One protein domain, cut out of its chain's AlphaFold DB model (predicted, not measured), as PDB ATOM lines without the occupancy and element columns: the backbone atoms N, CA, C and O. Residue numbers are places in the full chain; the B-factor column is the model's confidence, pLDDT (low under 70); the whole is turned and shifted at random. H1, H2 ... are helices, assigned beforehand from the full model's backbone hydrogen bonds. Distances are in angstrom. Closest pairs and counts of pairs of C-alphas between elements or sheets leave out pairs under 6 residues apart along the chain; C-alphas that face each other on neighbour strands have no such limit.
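What this domain is: This is residues 41 to 80 of the 86 residues of an uncharacterized protein of Xanthomonas campestris (UniProt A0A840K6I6). Two helices of equal residue count, H1 and H2, stand about at right angles as an L, and the short helix H3 turns back beside H2 so that its last residue packs on the middle of H2. With H1 at one end of H2 and H3 toward the other, the three make a bracket, and the leading stretch, residues 41 to 48, runs along its open side to H1. The printed part has 40 residues, with three named helices in the order H1, H2, H3 and no named strand; the class is all helix. It is compact and rounded, with a radius of gyration of the C-alphas of 8.5 A and spans of 20 by 19 by 16 A.

Where its parts are: Residues 41 to 48 come before the first helix. H1 is residues 49 to 59, 15.2 A from first to last C-alpha, and begins with C-alpha 49 at (-35.943, -44.002, 36.967). H2 is residues 63 to 73, 15.5 A long, and begins with C-alpha 63 at (-28.032, -40.263, 40.276). H3 is residues 77 to 80, 5.0 A long, and ends with C-alpha 80 at (-20.366, -40.567, 30.217).

How they stand to each other: H1 and H2 touch, and their closest C-alphas, those of Thr 56 and Ala 63, are 5.9 A apart. Their lines are about perpendicular, at 81 degrees. H2 and H3 touch, with the C-alphas of Ala 69 and Val 80 closest at 5.6 A. H1 and H3 are apart. In H1 and H2 every O i to N i+4 pair is within hydrogen-bond range; H3 is too short for such a pair, and its one O i to N i+3 pair is within range.

The domain as a whole: The two C-alphas farthest apart, those of Arg 41 and Glu 64, are 21.4 A apart. The printed part has no cut, and the links H1 to H2 and H2 to H3 are tight, with 3 residues each. The mean pLDDT of the printed part is 90.7, and residue 41 alone is under 70.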
ATOM      1  N   ARG A  41     -28.551 -48.625  21.805       61.00
ATOM      2  CA  ARG A  41     -28.727 -49.111  23.192       61.00
ATOM      3  C   ARG A  41     -27.716 -48.544  24.185       61.00
ATOM      4  O   ARG A  41     -27.900 -48.705  25.386       61.00
ATOM      5  N   ASP A  42     -26.696 -47.843  23.704       73.06
ATOM      6  CA  ASP A  42     -25.685 -47.202  24.546       73.06
ATOM      7  C   ASP A  42     -26.107 -45.801  25.015       73.06
ATOM      8  O   ASP A  42     -25.260 -45.013  25.428       73.06
ATOM      9  N   ARG A  43     -27.392 -45.435  24.935       87.81
ATOM     10  CA  ARG A  43     -27.885 -44.163  25.480       87.81
ATOM     11  C   ARG A  43     -28.394 -44.336  26.913       87.81
ATOM     12  O   ARG A  43     -29.004 -45.336  27.255       87.81
ATOM     13  N   ILE A  44     -28.126 -43.328  27.730       88.88
ATOM     14  CA  ILE A  44     -28.505 -43.169  29.127       88.88
ATOM     15  C   ILE A  44     -29.605 -42.113  29.170       88.88
ATOM     16  O   ILE A  44     -29.354 -40.911  29.043       88.88
ATOM     17  N   ASN A  45     -30.832 -42.559  29.377       89.75
ATOM     18  CA  ASN A  45     -31.977 -41.732  29.679       89.75
ATOM     19  C   ASN A  45     -32.106 -41.564  31.194       89.75
ATOM     20  O   ASN A  45     -32.686 -42.377  31.905       89.75
ATOM     21  N   VAL A  46     -31.591 -40.445  31.691       90.94
ATOM     22  CA  VAL A  46     -31.649 -40.095  33.119       90.94
ATOM     23  C   VAL A  46     -33.041 -39.680  33.607       90.94
ATOM     24  O   VAL A  46     -33.210 -39.437  34.804       90.94
ATOM     25  N   ASN A  47     -34.015 -39.562  32.698       90.56
ATOM     26  CA  ASN A  47     -35.409 -39.271  33.035       90.56
ATOM     27  C   ASN A  47     -36.201 -40.543  33.365       90.56
ATOM     28  O   ASN A  47     -37.225 -40.451  34.033       90.56
ATOM     29  N   GLU A  48     -35.718 -41.713  32.940       89.94
ATOM     30  CA  GLU A  48     -36.306 -43.006  33.283       89.94
ATOM     31  C   GLU A  48     -35.665 -43.520  34.571       89.94
ATOM     32  O   GLU A  48     -34.467 -43.803  34.612       89.94
ATOM     33  N   ASP A  49     -36.456 -43.648  35.637       88.25
ATOM     34  CA  ASP A  49     -35.943 -44.002  36.967       88.25
ATOM     35  C   ASP A  49     -35.232 -45.366  36.973       88.25
ATOM     36  O   ASP A  49     -34.142 -45.507  37.525       88.25
ATOM     37  N   TYR A  50     -35.788 -46.349  36.259       86.88
ATOM     38  CA  TYR A  50     -35.180 -47.672  36.116       86.88
ATOM     39  C   TYR A  50     -33.811 -47.616  35.424       86.88
ATOM     40  O   TYR A  50     -32.864 -48.278  35.852       86.88
ATOM     41  N   GLU A  51     -33.678 -46.807  34.371       89.69
ATOM     42  CA  GLU A  51     -32.426 -46.670  33.628       89.69
ATOM     43  C   GLU A  51     -31.387 -45.883  34.439       89.69
ATOM     44  O   GLU A  51     -30.229 -46.292  34.531       89.69
ATOM     45  N   LEU A  52     -31.808 -44.821  35.127       90.56
ATOM     46  CA  LEU A  52     -30.989 -44.084  36.088       90.56
ATOM     47  C   LEU A  52     -30.458 -45.002  37.199       90.56
ATOM     48  O   LEU A  52     -29.262 -44.984  37.491       90.56
ATOM     49  N   GLN A  53     -31.305 -45.846  37.790       90.19
ATOM     50  CA  GLN A  53     -30.881 -46.819  38.799       90.19
ATOM     51  C   GLN A  53     -29.931 -47.882  38.233       90.19
ATOM     52  O   GLN A  53     -28.957 -48.256  38.884       90.19
ATOM     53  N   TYR A  54     -30.188 -48.370  37.019       89.62
ATOM     54  CA  TYR A  54     -29.313 -49.332  36.357       89.62
ATOM     55  C   TYR A  54     -27.918 -48.742  36.119       89.62
ATOM     56  O   TYR A  54     -26.915 -49.345  36.499       89.62
ATOM     57  N   TRP A  55     -27.838 -47.536  35.555       91.88
ATOM     58  CA  TRP A  55     -26.565 -46.904  35.215       91.88
ATOM     59  C   TRP A  55     -25.800 -46.381  36.429       91.88
ATOM     60  O   TRP A  55     -24.575 -46.471  36.448       91.88
ATOM     61  N   THR A  56     -26.484 -45.892  37.466       93.19
ATOM     62  CA  THR A  56     -25.828 -45.531  38.737       93.19
ATOM     63  C   THR A  56     -25.166 -46.743  39.384       93.19
ATOM     64  O   THR A  56     -24.024 -46.644  39.828       93.19
ATOM     65  N   LYS A  57     -25.816 -47.914  39.343       90.69
ATOM     66  CA  LYS A  57     -25.224 -49.188  39.781       90.69
ATOM     67  C   LYS A  57     -24.089 -49.650  38.864       90.69
ATOM     68  O   LYS A  57     -23.026 -49.997  39.363       90.69
ATOM     69  N   ALA A  58     -24.281 -49.615  37.544       89.25
ATOM     70  CA  ALA A  58     -23.282 -50.065  36.569       89.25
ATOM     71  C   ALA A  58     -21.994 -49.224  36.598       89.25
ATOM     72  O   ALA A  58     -20.900 -49.751  36.417       89.25
ATOM     73  N   LEU A  59     -22.118 -47.917  36.836       89.12
ATOM     74  CA  LEU A  59     -20.998 -46.975  36.894       89.12
ATOM     75  C   LEU A  59     -20.496 -46.748  38.327       89.12
ATOM     76  O   LEU A  59     -19.418 -46.180  38.520       89.12
ATOM     77  N   GLY A  60     -21.255 -47.169  39.341       92.94
ATOM     78  CA  GLY A  60     -20.968 -46.892  40.748       92.94
ATOM     79  C   GLY A  60     -20.869 -45.392  41.025       92.94
ATOM     80  O   GLY A  60     -19.850 -44.940  41.550       92.94
ATOM     81  N   VAL A  61     -21.869 -44.626  40.583       94.62
ATOM     82  CA  VAL A  61     -21.986 -43.169  40.783       94.62
ATOM     83  C   VAL A  61     -23.390 -42.814  41.256       94.62
ATOM     84  O   VAL A  61     -24.325 -43.591  41.069       94.62
ATOM     85  N   SER A  62     -23.564 -41.631  41.834       95.19
ATOM     86  CA  SER A  62     -24.873 -41.146  42.278       95.19
ATOM     87  C   SER A  62     -25.757 -40.728  41.098       95.19
ATOM     88  O   SER A  62     -25.272 -40.364  40.025       95.19
ATOM     89  N   ALA A  63     -27.079 -40.713  41.296       93.44
ATOM     90  CA  ALA A  63     -28.032 -40.263  40.276       93.44
ATOM     91  C   ALA A  63     -27.759 -38.827  39.795       93.44
ATOM     92  O   ALA A  63     -27.887 -38.524  38.607       93.44
ATOM     93  N   GLU A  64     -27.350 -37.952  40.712       95.06
ATOM     94  CA  GLU A  64     -26.982 -36.568  40.412       95.06
ATOM     95  C   GLU A  64     -25.717 -36.485  39.552       95.06
ATOM     96  O   GLU A  64     -25.702 -35.763  38.557       95.06
ATOM     97  N   GLU A  65     -24.690 -37.276  39.878       94.69
ATOM     98  CA  GLU A  65     -23.448 -37.365  39.099       94.69
ATOM     99  C   GLU A  65     -23.722 -37.884  37.687       94.69
ATOM    100  O   GLU A  65     -23.209 -37.335  36.712       94.69
ATOM    101  N   LEU A  66     -24.594 -38.891  37.556       94.81
ATOM    102  CA  LEU A  66     -24.983 -39.410  36.252       94.81
ATOM    103  C   LEU A  66     -25.707 -38.353  35.410       94.81
ATOM    104  O   LEU A  66     -25.386 -38.171  34.236       94.81
ATOM    105  N   ARG A  67     -26.660 -37.627  36.008       95.00
ATOM    106  CA  ARG A  67     -27.385 -36.524  35.353       95.00
ATOM    107  C   ARG A  67     -26.440 -35.406  34.929       95.00
ATOM    108  O   ARG A  67     -26.559 -34.902  33.811       95.00
ATOM    109  N   ALA A  68     -25.496 -35.038  35.792       95.88
ATOM    110  CA  ALA A  68     -24.489 -34.028  35.495       95.88
ATOM    111  C   ALA A  68     -23.580 -34.465  34.337       95.88
ATOM    112  O   ALA A  68     -23.380 -33.692  33.399       95.88
ATOM    113  N   ALA A  69     -23.109 -35.715  34.347       94.94
ATOM    114  CA  ALA A  69     -22.293 -36.269  33.274       94.94
ATOM    115  C   ALA A  69     -23.060 -36.299  31.946       94.94
ATOM    116  O   ALA A  69     -22.574 -35.778  30.946       94.94
ATOM    117  N   VAL A  70     -24.294 -36.813  31.935       94.62
ATOM    118  CA  VAL A  70     -25.149 -36.834  30.736       94.62
ATOM    119  C   VAL A  70     -25.407 -35.425  30.198       94.62
ATOM    120  O   VAL A  70     -25.374 -35.212  28.988       94.62
ATOM    121  N   LYS A  71     -25.601 -34.434  31.073       95.06
ATOM    122  CA  LYS A  71     -25.734 -33.028  30.668       95.06
ATOM    123  C   LYS A  71     -24.437 -32.468  30.065       95.06
ATOM    124  O   LYS A  71     -24.508 -31.641  29.162       95.06
ATOM    125  N   ALA A  72     -23.274 -32.895  30.557       95.25
ATOM    126  CA  ALA A  72     -21.971 -32.390  30.130       95.25
ATOM    127  C   ALA A  72     -21.487 -32.993  28.802       95.25
ATOM    128  O   ALA A  72     -20.952 -32.270  27.964       95.25
ATOM    129  N   VAL A  73     -21.658 -34.304  28.603       94.06
ATOM    130  CA  VAL A  73     -21.095 -35.032  27.445       94.06
ATOM    131  C   VAL A  73     -22.143 -35.690  26.548       94.06
ATOM    132  O   VAL A  73     -21.801 -36.355  25.569       94.06
ATOM    133  N   GLY A  74     -23.423 -35.483  26.857       93.31
ATOM    134  CA  GLY A  74     -24.552 -36.097  26.175       93.31
ATOM    135  C   GLY A  74     -24.933 -37.460  26.763       93.31
ATOM    136  O   GLY A  74     -24.193 -38.047  27.554       93.31
ATOM    137  N   PRO A  75     -26.083 -38.015  26.350       92.19
ATOM    138  CA  PRO A  75     -26.632 -39.246  26.911       92.19
ATOM    139  C   PRO A  75     -25.890 -40.506  26.462       92.19
ATOM    140  O   PRO A  75     -26.376 -41.591  26.700       92.19
ATOM    141  N   THR A  76     -24.747 -40.433  25.785       91.44
ATOM    142  CA  THR A  76     -24.074 -41.659  25.325       91.44
ATOM    143  C   THR A  76     -23.236 -42.254  26.454       91.44
ATOM    144  O   THR A  76     -22.330 -41.595  26.963       91.44
ATOM    145  N   ALA A  77     -23.470 -43.518  26.800       89.06
ATOM    146  CA  ALA A  77     -22.772 -44.257  27.844       89.06
ATOM    147  C   ALA A  77     -21.255 -44.223  27.667       89.06
ATOM    148  O   ALA A  77     -20.537 -43.966  28.626       89.06
ATOM    149  N   ALA A  78     -20.750 -44.370  26.439       89.31
ATOM    150  CA  ALA A  78     -19.320 -44.257  26.156       89.31
ATOM    151  C   ALA A  78     -18.738 -42.877  26.522       89.31
ATOM    152  O   ALA A  78     -17.629 -42.784  27.050       89.31
ATOM    153  N   ALA A  79     -19.477 -41.797  26.254       91.25
ATOM    154  CA  ALA A  79     -19.046 -40.446  26.596       91.25
ATOM    155  C   ALA A  79     -19.084 -40.233  28.115       91.25
ATOM    156  O   ALA A  79     -18.113 -39.740  28.687       91.25
ATOM    157  N   VAL A  80     -20.167 -40.664  28.765       92.69
ATOM    158  CA  VAL A  80     -20.366 -40.567  30.217       92.69
ATOM    159  C   VAL A  80     -19.313 -41.365  30.984       92.69
ATOM    160  O   VAL A  80     -18.698 -40.833  31.902       92.69
TER     161      VAL A  80